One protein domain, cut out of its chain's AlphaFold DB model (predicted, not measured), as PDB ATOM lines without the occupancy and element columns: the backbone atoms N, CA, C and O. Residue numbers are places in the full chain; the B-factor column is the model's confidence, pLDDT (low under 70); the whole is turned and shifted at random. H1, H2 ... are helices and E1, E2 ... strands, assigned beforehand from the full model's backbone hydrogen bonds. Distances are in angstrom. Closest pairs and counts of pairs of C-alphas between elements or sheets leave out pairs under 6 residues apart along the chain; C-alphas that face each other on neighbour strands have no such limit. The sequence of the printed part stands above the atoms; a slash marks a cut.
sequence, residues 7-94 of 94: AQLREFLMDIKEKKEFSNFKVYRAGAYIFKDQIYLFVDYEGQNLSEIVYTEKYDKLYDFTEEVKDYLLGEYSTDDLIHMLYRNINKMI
ATOM      1  N   ALA A   7      92.404  62.589 -35.135       95.62
ATOM      2  CA  ALA A   7      92.209  61.382 -34.330       95.62
ATOM      3  C   ALA A   7      92.088  61.691 -32.827       95.62
ATOM      4  O   ALA A   7      91.196  61.167 -32.170       95.62
ATOM      5  N   GLN A   8      92.912  62.608 -32.308       95.88
ATOM      6  CA  GLN A   8      92.869  63.009 -30.898       95.88
ATOM      7  C   GLN A   8      91.578  63.768 -30.568       95.88
ATOM      8  O   GLN A   8      91.008  63.586 -29.498       95.88
ATOM      9  N   LEU A   9      91.099  64.603 -31.497       96.88
ATOM     10  CA  LEU A   9      89.812  65.288 -31.350       96.88
ATOM     11  C   LEU A   9      88.649  64.297 -31.368       96.88
ATOM     12  O   LEU A   9      87.701  64.455 -30.606       96.88
ATOM     13  N   ARG A  10      88.727  63.260 -32.208       96.94
ATOM     14  CA  ARG A  10      87.713  62.207 -32.258       96.94
ATOM     15  C   ARG A  10      87.639  61.441 -30.942       96.94
ATOM     16  O   ARG A  10      86.544  61.298 -30.414       96.94
ATOM     17  N   GLU A  11      88.776  60.982 -30.424       96.44
ATOM     18  CA  GLU A  11      88.858  60.308 -29.120       96.44
ATOM     19  C   GLU A  11      88.273  61.194 -28.014       96.44
ATOM     20  O   GLU A  11      87.362  60.781 -27.305       96.44
ATOM     21  N   PHE A  12      88.691  62.461 -27.962       96.25
ATOM     22  CA  PHE A  12      88.189  63.428 -26.990       96.25
ATOM     23  C   PHE A  12      86.662  63.625 -27.048       96.25
ATOM     24  O   PHE A  12      85.998  63.625 -26.014       96.25
ATOM     25  N   LEU A  13      86.080  63.780 -28.243       95.75
ATOM     26  CA  LEU A  13      84.630  63.955 -28.392       95.75
ATOM     27  C   LEU A  13      83.847  62.678 -28.054       95.75
ATOM     28  O   LEU A  13      82.758  62.771 -27.482       95.75
ATOM     29  N   MET A  14      84.392  61.499 -28.378       93.88
ATOM     30  CA  MET A  14      83.784  60.214 -28.015       93.88
ATOM     31  C   MET A  14      83.754  60.030 -26.495       93.88
ATOM     32  O   MET A  14      82.687  59.734 -25.961       93.88
ATOM     33  N   ASP A  15      84.847  60.331 -25.792       93.56
ATOM     34  CA  ASP A  15      84.907  60.264 -24.324       93.56
ATOM     35  C   ASP A  15      83.849  61.160 -23.657       93.56
ATOM     36  O   ASP A  15      83.211  60.775 -22.669       93.56
ATOM     37  N   ILE A  16      83.635  62.368 -24.193       93.38
ATOM     38  CA  ILE A  16      82.603  63.287 -23.694       93.38
ATOM     39  C   ILE A  16      81.208  62.708 -23.925       93.38
ATOM     40  O   ILE A  16      80.359  62.742 -23.027       93.38
ATOM     41  N   LYS A  17      80.958  62.179 -25.127       92.06
ATOM     42  CA  LYS A  17      79.666  61.594 -25.486       92.06
ATOM     43  C   LYS A  17      79.338  60.383 -24.613       92.06
ATOM     44  O   LYS A  17      78.241  60.323 -24.062       92.06
ATOM     45  N   GLU A  18      80.297  59.487 -24.401       90.50
ATOM     46  CA  GLU A  18      80.143  58.341 -23.502       90.50
ATOM     47  C   GLU A  18      79.817  58.797 -22.072       90.50
ATOM     48  O   GLU A  18      78.866  58.313 -21.456       90.50
ATOM     49  N   LYS A  19      80.531  59.796 -21.540       87.44
ATOM     50  CA  LYS A  19      80.246  60.344 -20.201       87.44
ATOM     51  C   LYS A  19      78.843  60.942 -20.085       87.44
ATOM     52  O   LYS A  19      78.206  60.783 -19.037       87.44
ATOM     53  N   LYS A  20      78.345  61.598 -21.136       85.62
ATOM     54  CA  LYS A  20      76.955  62.070 -21.187       85.62
ATOM     55  C   LYS A  20      75.977  60.894 -21.126       85.62
ATOM     56  O   LYS A  20      75.053  60.939 -20.320       85.62
ATOM     57  N   GLU A  21      76.191  59.856 -21.929       86.12
ATOM     58  CA  GLU A  21      75.291  58.699 -22.031       86.12
ATOM     59  C   GLU A  21      75.263  57.846 -20.750       86.12
ATOM     60  O   GLU A  21      74.191  57.421 -20.320       86.12
ATOM     61  N   PHE A  22      76.411  57.636 -20.097       83.06
ATOM     62  CA  PHE A  22      76.507  56.762 -18.921       83.06
ATOM     63  C   PHE A  22      76.263  57.463 -17.582       83.06
ATOM     64  O   PHE A  22      75.795  56.828 -16.640       83.06
ATOM     65  N   SER A  23      76.628  58.742 -17.453       76.81
ATOM     66  CA  SER A  23      76.630  59.451 -16.160       76.81
ATOM     67  C   SER A  23      75.737  60.692 -16.132       76.81
ATOM     68  O   SER A  23      75.659  61.345 -15.093       76.81
ATOM     69  N   ASN A  24      75.067  61.042 -17.242       79.69
ATOM     70  CA  ASN A  24      74.315  62.296 -17.392       79.69
ATOM     71  C   ASN A  24      75.141  63.544 -17.028       79.69
ATOM     72  O   ASN A  24      74.592  64.568 -16.610       79.69
ATOM     73  N   PHE A  25      76.470  63.478 -17.180       84.31
ATOM     74  CA  PHE A  25      77.309  64.635 -16.912       84.31
ATOM     75  C   PHE A  25      77.020  65.737 -17.925       84.31
ATOM     76  O   PHE A  25      76.991  65.516 -19.138       84.31
ATOM     77  N   LYS A  26      76.815  66.943 -17.404       88.31
ATOM     78  CA  LYS A  26      76.615  68.141 -18.209       88.31
ATOM     79  C   LYS A  26      77.956  68.815 -18.403       88.31
ATOM     80  O   LYS A  26      78.634  69.115 -17.424       88.31
ATOM     81  N   VAL A  27      78.342  69.024 -19.657       91.94
ATOM     82  CA  VAL A  27      79.549  69.783 -19.986       91.94
ATOM     83  C   VAL A  27      79.361  71.215 -19.500       91.94
ATOM     84  O   VAL A  27      78.444  71.912 -19.937       91.94
ATOM     85  N   TYR A  28      80.233  71.631 -18.588       91.06
ATOM     86  CA  TYR A  28      80.314  73.001 -18.101       91.06
ATOM     87  C   TYR A  28      81.231  73.832 -18.998       91.06
ATOM     88  O   TYR A  28      80.869  74.946 -19.372       91.06
ATOM     89  N   ARG A  29      82.387  73.269 -19.374       91.94
ATOM     90  CA  ARG A  29      83.375  73.928 -20.229       91.94
ATOM     91  C   ARG A  29      84.152  72.918 -21.068       91.94
ATOM     92  O   ARG A  29      84.436  71.825 -20.592       91.94
ATOM     93  N   ALA A  30      84.517  73.280 -22.290       94.50
ATOM     94  CA  ALA A  30      85.422  72.503 -23.128       94.50
ATOM     95  C   ALA A  30      86.295  73.430 -23.977       94.50
ATOM     96  O   ALA A  30      85.855  74.493 -24.423       94.50
ATOM     97  N   GLY A  31      87.542  73.035 -24.204       95.44
ATOM     98  CA  GLY A  31      88.460  73.873 -24.958       95.44
ATOM     99  C   GLY A  31      89.817  73.239 -25.222       95.44
ATOM    100  O   GLY A  31      90.093  72.089 -24.873       95.44
ATOM    101  N   ALA A  32      90.688  74.041 -25.826       95.44
ATOM    102  CA  ALA A  32      92.099  73.748 -25.996       95.44
ATOM    103  C   ALA A  32      92.938  74.915 -25.478       95.44
ATOM    104  O   ALA A  32      92.598  76.073 -25.713       95.44
ATOM    105  N   TYR A  33      94.056  74.633 -24.819       93.94
ATOM    106  CA  TYR A  33      94.994  75.662 -24.380       93.94
ATOM    107  C   TYR A  33      96.434  75.321 -24.752       93.94
ATOM    108  O   TYR A  33      96.785  74.153 -24.920       93.94
ATOM    109  N   ILE A  34      97.270  76.354 -24.874       92.69
ATOM    110  CA  ILE A  34      98.719  76.208 -25.031       92.69
ATOM    111  C   ILE A  34      99.384  76.421 -23.678       92.69
ATOM    112  O   ILE A  34      99.132  77.419 -23.007       92.69
ATOM    113  N   PHE A  35     100.234  75.480 -23.285       90.62
ATOM    114  CA  PHE A  35     101.091  75.608 -22.116       90.62
ATOM    115  C   PHE A  35     102.445  74.979 -22.425       90.62
ATOM    116  O   PHE A  35     102.502  73.835 -22.876       90.62
ATOM    117  N   LYS A  36     103.538  75.713 -22.191       89.75
ATOM    118  CA  LYS A  36     104.910  75.219 -22.431       89.75
ATOM    119  C   LYS A  36     105.086  74.622 -23.838       89.75
ATOM    120  O   LYS A  36     105.559  73.495 -23.989       89.75
ATOM    121  N   ASP A  37     104.660  75.363 -24.860       88.81
ATOM    122  CA  ASP A  37     104.755  74.976 -26.277       88.81
ATOM    123  C   ASP A  37     104.015  73.673 -26.660       88.81
ATOM    124  O   ASP A  37     104.323  73.044 -27.686       88.81
ATOM    125  N   GLN A  38     103.020  73.264 -25.870       89.75
ATOM    126  CA  GLN A  38     102.163  72.108 -26.140       89.75
ATOM    127  C   GLN A  38     100.686  72.493 -26.093       89.75
ATOM    128  O   GLN A  38     100.284  73.332 -25.290       89.75
ATOM    129  N   ILE A  39      99.889  71.865 -26.960       93.00
ATOM    130  CA  ILE A  39      98.430  71.993 -26.973       93.00
ATOM    131  C   ILE A  39      97.839  70.914 -26.071       93.00
ATOM    132  O   ILE A  39      98.175  69.738 -26.208       93.00
ATOM    133  N   TYR A  40      96.915  71.314 -25.208       92.56
ATOM    134  CA  TYR A  40      96.147  70.429 -24.341       92.56
ATOM    135  C   TYR A  40      94.660  70.634 -24.590       92.56
ATOM    136  O   TYR A  40      94.198  71.771 -24.648       92.56
ATOM    137  N   LEU A  41      93.916  69.536 -24.714       94.62
ATOM    138  CA  LEU A  41      92.456  69.547 -24.683       94.62
ATOM    139  C   LEU A  41      91.975  69.429 -23.239       94.62
ATOM    140  O   LEU A  41      92.612  68.756 -22.426       94.62
ATOM    141  N   PHE A  42      90.839  70.042 -22.929       93.50
ATOM    142  CA  PHE A  42      90.191  69.878 -21.634       93.50
ATOM    143  C   PHE A  42      88.671  69.876 -21.769       93.50
ATOM    144  O   PHE A  42      88.103  70.496 -22.670       93.50
ATOM    145  N   VAL A  43      88.026  69.191 -20.828       92.50
ATOM    146  CA  VAL A  43      86.586  69.234 -20.603       92.50
ATOM    147  C   VAL A  43      86.330  69.217 -19.103       92.50
ATOM    148  O   VAL A  43      86.896  68.398 -18.380       92.50
ATOM    149  N   ASP A  44      85.457  70.107 -18.658       90.44
ATOM    150  CA  ASP A  44      84.968  70.193 -17.293       90.44
ATOM    151  C   ASP A  44      83.461  69.935 -17.290       90.44
ATOM    152  O   ASP A  44      82.720  70.395 -18.166       90.44
ATOM    153  N   TYR A  45      82.997  69.212 -16.277       89.62
ATOM    154  CA  TYR A  45      81.591  68.862 -16.101       89.62
ATOM    155  C   TYR A  45      81.009  69.594 -14.891       89.62
ATOM    156  O   TYR A  45      81.720  69.860 -13.922       89.62
ATOM    157  N   GLU A  46      79.711  69.896 -14.919       87.50
ATOM    158  CA  GLU A  46      79.016  70.486 -13.772       87.50
ATOM    159  C   GLU A  46      79.234  69.638 -12.508       87.50
ATOM    160  O   GLU A  46      79.036  68.422 -12.510       87.50
ATOM    161  N   GLY A  47      79.655  70.287 -11.419       79.06
ATOM    162  CA  GLY A  47      79.926  69.621 -10.143       79.06
ATOM    163  C   GLY A  47      81.276  68.896 -10.057       79.06
ATOM    164  O   GLY A  47      81.568  68.323  -9.008       79.06
ATOM    165  N   GLN A  48      82.110  68.934 -11.103       77.31
ATOM    166  CA  GLN A  48      83.514  68.515 -11.042       77.31
ATOM    167  C   GLN A  48      84.441  69.735 -10.977       77.31
ATOM    168  O   GLN A  48      84.135  70.800 -11.511       77.31
ATOM    169  N   ASN A  49      85.573  69.586 -10.282       62.53
ATOM    170  CA  ASN A  49      86.573  70.647 -10.196       62.53
ATOM    171  C   ASN A  49      87.226  70.882 -11.564       62.53
ATOM    172  O   ASN A  49      87.584  69.926 -12.248       62.53
ATOM    173  N   LEU A  50      87.419  72.159 -11.903       63.84
ATOM    174  CA  LEU A  50      88.150  72.612 -13.087       63.84
ATOM    175  C   LEU A  50      89.600  72.106 -13.088       63.84
ATOM    176  O   LEU A  50      90.233  72.007 -12.033       63.84
ATOM    177  N   SER A  51      90.160  71.894 -14.282       66.56
ATOM    178  CA  SER A  51      91.618  71.815 -14.458       66.56
ATOM    179  C   SER A  51      92.304  73.025 -13.803       66.56
ATOM    180  O   SER A  51      91.993  74.173 -14.131       66.56
ATOM    181  N   GLU A  52      93.265  72.787 -12.898       70.88
ATOM    182  CA  GLU A  52      93.958  73.853 -12.148       70.88
ATOM    183  C   GLU A  52      94.596  74.884 -13.091       70.88
ATOM    184  O   GLU A  52      94.578  76.081 -12.812       70.88
ATOM    185  N   ILE A  53      95.125  74.445 -14.236       70.19
ATOM    186  CA  ILE A  53      95.764  75.325 -15.226       70.19
ATOM    187  C   ILE A  53      94.742  76.267 -15.868       70.19
ATOM    188  O   ILE A  53      95.015  77.457 -16.010       70.19
ATOM    189  N   VAL A  54      93.567  75.743 -16.229       71.56
ATOM    190  CA  VAL A  54      92.482  76.529 -16.834       71.56
ATOM    191  C   VAL A  54      91.897  77.500 -15.809       71.56
ATOM    192  O   VAL A  54      91.652  78.657 -16.138       71.56
ATOM    193  N   TYR A  55      91.724  77.054 -14.563       73.12
ATOM    194  CA  TYR A  55      91.205  77.879 -13.473       73.12
ATOM    195  C   TYR A  55      92.163  79.001 -13.054       73.12
ATOM    196  O   TYR A  55      91.728  80.109 -12.762       73.12
ATOM    197  N   THR A  56      93.470  78.723 -13.027       77.88
ATOM    198  CA  THR A  56      94.500  79.700 -12.633       77.88
ATOM    199  C   THR A  56      95.041  80.525 -13.799       77.88
ATOM    200  O   THR A  56      95.990  81.281 -13.604       77.88
ATOM    201  N   GLU A  57      94.463  80.370 -14.994       82.12
ATOM    202  CA  GLU A  57      94.842  81.096 -16.213       82.12
ATOM    203  C   GLU A  57      96.344  81.015 -16.541       82.12
ATOM    204  O   GLU A  57      96.938  81.932 -17.099       82.12
ATOM    205  N   LYS A  58      96.988  79.887 -16.214       86.56
ATOM    206  CA  LYS A  58      98.436  79.675 -16.424       86.56
ATOM    207  C   LYS A  58      98.794  79.277 -17.865       86.56
ATOM    208  O   LYS A  58      99.847  78.685 -18.082       86.56
ATOM    209  N   TYR A  59      97.918  79.540 -18.831       88.44
ATOM    210  CA  TYR A  59      98.083  79.174 -20.240       88.44
ATOM    211  C   TYR A  59      98.437  80.390 -21.105       88.44
ATOM    212  O   TYR A  59      98.061  81.517 -20.798       88.44
ATOM    213  N   ASP A  60      99.118  80.153 -22.227       88.88
ATOM    214  CA  ASP A  60      99.537  81.212 -23.154       88.88
ATOM    215  C   ASP A  60      98.385  81.665 -24.063       88.88
ATOM    216  O   ASP A  60      98.220  82.846 -24.368       88.88
ATOM    217  N   LYS A  61      97.576  80.703 -24.520       91.06
ATOM    218  CA  LYS A  61      96.380  80.925 -25.341       91.06
ATOM    219  C   LYS A  61      95.319  79.897 -24.983       91.06
ATOM    220  O   LYS A  61      95.655  78.760 -24.659       91.06
ATOM    221  N   LEU A  62      94.059  80.284 -25.135       93.69
ATOM    222  CA  LEU A  62      92.887  79.433 -24.960       93.69
ATOM    223  C   LEU A  62      91.972  79.580 -26.178       93.69
ATOM    224  O   LEU A  62      91.720  80.691 -26.640       93.69
ATOM    225  N   TYR A  63      91.461  78.458 -26.666       95.69
ATOM    226  CA  TYR A  63      90.323  78.397 -27.568       95.69
ATOM    227  C   TYR A  63      89.205  77.639 -26.857       95.69
ATOM    228  O   TYR A  63      89.322  76.442 -26.595       95.69
ATOM    229  N   ASP A  64      88.158  78.372 -26.490       95.12
ATOM    230  CA  ASP A  64      86.945  77.827 -25.887       95.12
ATOM    231  C   ASP A  64      85.998  77.398 -27.013       95.12
ATOM    232  O   ASP A  64      85.770  78.171 -27.945       95.12
ATOM    233  N   PHE A  65      85.501  76.165 -26.941       96.44
ATOM    234  CA  PHE A  65      84.534  75.608 -27.893       96.44
ATOM    235  C   PHE A  65      83.401  74.870 -27.162       96.44
ATOM    236  O   PHE A  65      82.894  73.827 -27.590       96.44
ATOM    237  N   THR A  66      83.047  75.381 -25.981       95.69
ATOM    238  CA  THR A  66      82.058  74.767 -25.091       95.69
ATOM    239  C   THR A  66      80.697  74.607 -25.763       95.69
ATOM    240  O   THR A  66      80.067  73.558 -25.616       95.69
ATOM    241  N   GLU A  67      80.237  75.625 -26.488       95.38
ATOM    242  CA  GLU A  67      78.912  75.608 -27.112       95.38
ATOM    243  C   GLU A  67      78.869  74.618 -28.278       95.38
ATOM    244  O   GLU A  67      77.955  73.805 -28.348       95.38
ATOM    245  N   GLU A  68      79.921  74.541 -29.092       95.81
ATOM    246  CA  GLU A  68      79.982  73.589 -30.204       95.81
ATOM    247  C   GLU A  68      79.989  72.129 -29.719       95.81
ATOM    248  O   GLU A  68      79.407  71.247 -30.354       95.81
ATOM    249  N   VAL A  69      80.590  71.862 -28.553       94.94
ATOM    250  CA  VAL A  69      80.485  70.552 -27.892       94.94
ATOM    251  C   VAL A  69      79.069  70.302 -27.374       94.94
ATOM    252  O   VAL A  69      78.568  69.186 -27.516       94.94
ATOM    253  N   LYS A  70      78.399  71.296 -26.783       94.06
ATOM    254  CA  LYS A  70      77.009  71.135 -26.322       94.06
ATOM    255  C   LYS A  70      76.065  70.846 -27.488       94.06
ATOM    256  O   LYS A  70      75.286  69.898 -27.382       94.06
ATOM    257  N   ASP A  71      76.202  71.565 -28.596       93.81
ATOM    258  CA  ASP A  71      75.411  71.373 -29.816       93.81
ATOM    259  C   ASP A  71      75.655  69.981 -30.417       93.81
ATOM    260  O   ASP A  71      74.716  69.247 -30.739       93.81
ATOM    261  N   TYR A  72      76.918  69.540 -30.464       94.06
ATOM    262  CA  TYR A  72      77.271  68.169 -30.840       94.06
ATOM    263  C   TYR A  72      76.586  67.122 -29.961       94.06
ATOM    264  O   TYR A  72      76.020  66.150 -30.464       94.06
ATOM    265  N   LEU A  73      76.578  67.329 -28.645       91.94
ATOM    266  CA  LEU A  73      75.925  66.417 -27.712       91.94
ATOM    267  C   LEU A  73      74.397  66.418 -27.850       91.94
ATOM    268  O   LEU A  73      73.760  65.460 -27.404       91.94
ATOM    269  N   LEU A  74      73.796  67.473 -28.398       91.50
ATOM    270  CA  LEU A  74      72.372  67.531 -28.746       91.50
ATOM    271  C   LEU A  74      72.073  66.900 -30.118       91.50
ATOM    272  O   LEU A  74      70.909  66.665 -30.433       91.50
ATOM    273  N   GLY A  75      73.105  66.556 -30.895       89.38
ATOM    274  CA  GLY A  75      72.976  66.014 -32.248       89.38
ATOM    275  C   GLY A  75      72.800  67.084 -33.326       89.38
ATOM    276  O   GLY A  75      72.441  66.751 -34.452       89.38
ATOM    277  N   GLU A  76      73.055  68.353 -33.000       88.75
ATOM    278  CA  GLU A  76      72.945  69.487 -33.928       88.75
ATOM    279  C   GLU A  76      74.190  69.637 -34.817       88.75
ATOM    280  O   GLU A  76      74.154  70.329 -35.834       88.75
ATOM    281  N   TYR A  77      75.272  68.930 -34.476       79.44
ATOM    282  CA  TYR A  77      76.520  68.882 -35.234       79.44
ATOM    283  C   TYR A  77      76.889  67.458 -35.656       79.44
ATOM    284  O   TYR A  77      76.850  66.519 -34.858       79.44
ATOM    285  N   SER A  78      77.348  67.311 -36.901       90.06
ATOM    286  CA  SER A  78      78.081  66.115 -37.325       90.06
ATOM    287  C   SER A  78      79.423  66.040 -36.598       90.06
ATOM    288  O   SER A  78      80.139  67.039 -36.497       90.06
ATOM    289  N   THR A  79      79.800  64.840 -36.143       90.31
ATOM    290  CA  THR A  79      81.110  64.587 -35.524       90.31
ATOM    291  C   THR A  79      82.254  65.044 -36.431       90.31
ATOM    292  O   THR A  79      83.206  65.658 -35.957       90.31
ATOM    293  N   ASP A  80      82.165  64.764 -37.732       93.44
ATOM    294  CA  ASP A  80      83.248  65.052 -38.676       93.44
ATOM    295  C   ASP A  80      83.361  66.555 -38.966       93.44
ATOM    296  O   ASP A  80      84.469  67.092 -39.012       93.44
ATOM    297  N   ASP A  81      82.228  67.261 -39.059       92.81
ATOM    298  CA  ASP A  81      82.215  68.718 -39.246       92.81
ATOM    299  C   ASP A  81      82.798  69.436 -38.025       92.81
ATOM    300  O   ASP A  81      83.622  70.346 -38.169       92.81
ATOM    301  N   LEU A  82      82.426  68.986 -36.819       95.00
ATOM    302  CA  LEU A  82      82.988  69.514 -35.581       95.00
ATOM    303  C   LEU A  82      84.501  69.263 -35.524       95.00
ATOM    304  O   LEU A  82      85.263  70.197 -35.275       95.00
ATOM    305  N   ILE A  83      84.962  68.043 -35.818       96.75
ATOM    306  CA  ILE A  83      86.397  67.717 -35.836       96.75
ATOM    307  C   ILE A  83      87.153  68.618 -36.812       96.75
ATOM    308  O   ILE A  83      88.173  69.194 -36.430       96.75
ATOM    309  N   HIS A  84      86.666  68.783 -38.043       95.62
ATOM    310  CA  HIS A  84      87.332  69.626 -39.037       95.62
ATOM    311  C   HIS A  84      87.397  71.097 -38.608       95.62
ATOM    312  O   HIS A  84      88.423  71.762 -38.806       95.62
ATOM    313  N   MET A  85      86.327  71.613 -38.000       95.44
ATOM    314  CA  MET A  85      86.293  72.972 -37.464       95.44
ATOM    315  C   MET A  85      87.298  73.146 -36.316       95.44
ATOM    316  O   MET A  85      88.137  74.052 -36.371       95.44
ATOM    317  N   LEU A  86      87.259  72.259 -35.317       96.56
ATOM    318  CA  LEU A  86      88.152  72.300 -34.158       96.56
ATOM    319  C   LEU A  86      89.613  72.136 -34.579       96.56
ATOM    320  O   LEU A  86      90.457  72.934 -34.174       96.56
ATOM    321  N   TYR A  87      89.916  71.179 -35.459       96.75
ATOM    322  CA  TYR A  87      91.259  70.963 -35.998       96.75
ATOM    323  C   TYR A  87      91.823  72.236 -36.630       96.75
ATOM    324  O   TYR A  87      92.967  72.614 -36.364       96.75
ATOM    325  N   ARG A  88      91.018  72.922 -37.452       95.69
ATOM    326  CA  ARG A  88      91.423  74.168 -38.106       95.69
ATOM    327  C   ARG A  88      91.667  75.281 -37.088       95.69
ATOM    328  O   ARG A  88      92.650  76.003 -37.227       95.69
ATOM    329  N   ASN A  89      90.777  75.457 -36.115       96.12
ATOM    330  CA  ASN A  89      90.841  76.584 -35.184       96.12
ATOM    331  C   ASN A  89      91.921  76.394 -34.113       96.12
ATOM    332  O   ASN A  89      92.709  77.309 -33.884       96.12
ATOM    333  N   ILE A  90      92.046  75.193 -33.549       95.38
ATOM    334  CA  ILE A  90      93.078  74.867 -32.558       95.38
ATOM    335  C   ILE A  90      94.473  74.996 -33.177       95.38
ATOM    336  O   ILE A  90      95.356  75.636 -32.610       95.38
ATOM    337  N   ASN A  91      94.683  74.472 -34.390       94.12
ATOM    338  CA  ASN A  91      95.990  74.570 -35.044       94.12
ATOM    339  C   ASN A  91      96.329  75.982 -35.568       94.12
ATOM    340  O   ASN A  91      97.479  76.211 -35.929       94.12
ATOM    341  N   LYS A  92      95.383  76.936 -35.593       93.81
ATOM    342  CA  LYS A  92      95.668  78.367 -35.839       93.81
ATOM    343  C   LYS A  92      96.198  79.095 -34.604       93.81
ATOM    344  O   LYS A  92      96.658  80.226 -34.719       93.81
ATOM    345  N   MET A  93      96.101  78.487 -33.422       89.00
ATOM    346  CA  MET A  93      96.686  79.053 -32.205       89.00
ATOM    347  C   MET A  93      98.223  79.006 -32.237       89.00
ATOM    348  O   MET A  93      98.856  79.724 -31.461       89.00
ATOM    349  N   ILE A  94      98.793  78.175 -33.119       84.06
ATOM    350  CA  ILE A  94     100.229  77.977 -33.363       84.06
ATOM    351  C   ILE A  94     100.808  79.088 -34.227       84.06
ATOM    352  O   ILE A  94     100.196  79.396 -35.272       84.06
TER     353      ILE A  94
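What this domain is: This is residues 7 to 94 of the 94 residues of an uncharacterized protein of Clostridium fallax (UniProt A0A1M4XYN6). A small twisted sheet of three strands, E2 - E1 - E3, has H1 and H4 packed over one face as a second layer, with H3 on that same face beside the strands. The short H2 sits in the connection from E2 to E3 and only grazes the sheet. The 88 printed residues run H1 E1 E2 H2 E3 H3 H4, mixed in class, with an antiparallel sheet. The whole is compact, radius of gyration of the C-alphas 12.7 A, spanning 34 by 30 by 19 A.

How they stand to each other: H1, residues 7 to 23, runs along the strands at a height over the sheet of 10.3 A. E1, residues 27 to 35, bends by 51 degrees at residue 32 and forms a hairpin with E2, residues 38 to 45, with N 33 and O 40 2.9 A apart. E2, H2, residues 52 to 55, and E3, residues 61 to 64, form a split strand-helix-strand unit, two same-way strands with E1 between them, and a right-handed crossover. E3 is antiparallel to E1, with N 63 and O 32 2.8 A apart. H3, residues 66 to 74, only just touches H1, with 3 pairs of C-alphas within 8 A, the closest Lys 17 and Leu 73 at 6.5 A. H4, residues 79 to 91, touches H1 at a steep tilt of 55 degrees, opposite ways, the closest C-alphas being Leu 9 and Ile 83 at 6.1 A. In H1, H3 and H4 every O i to N i+4 pair is within hydrogen-bond range; H2 is too short for one.

Where its parts are: H1 starts at C-alpha 7 (92.209, 61.382, -34.330) and is 24.0 A long. E1 measures 22.4 A, E2 23.1 A and H4 17.9 A, ending at C-alpha 91 (95.990, 74.570, -35.044).

The domain as a whole: The printed part has no cut and no long link; pLDDT is under 70 at residues 49 to 51.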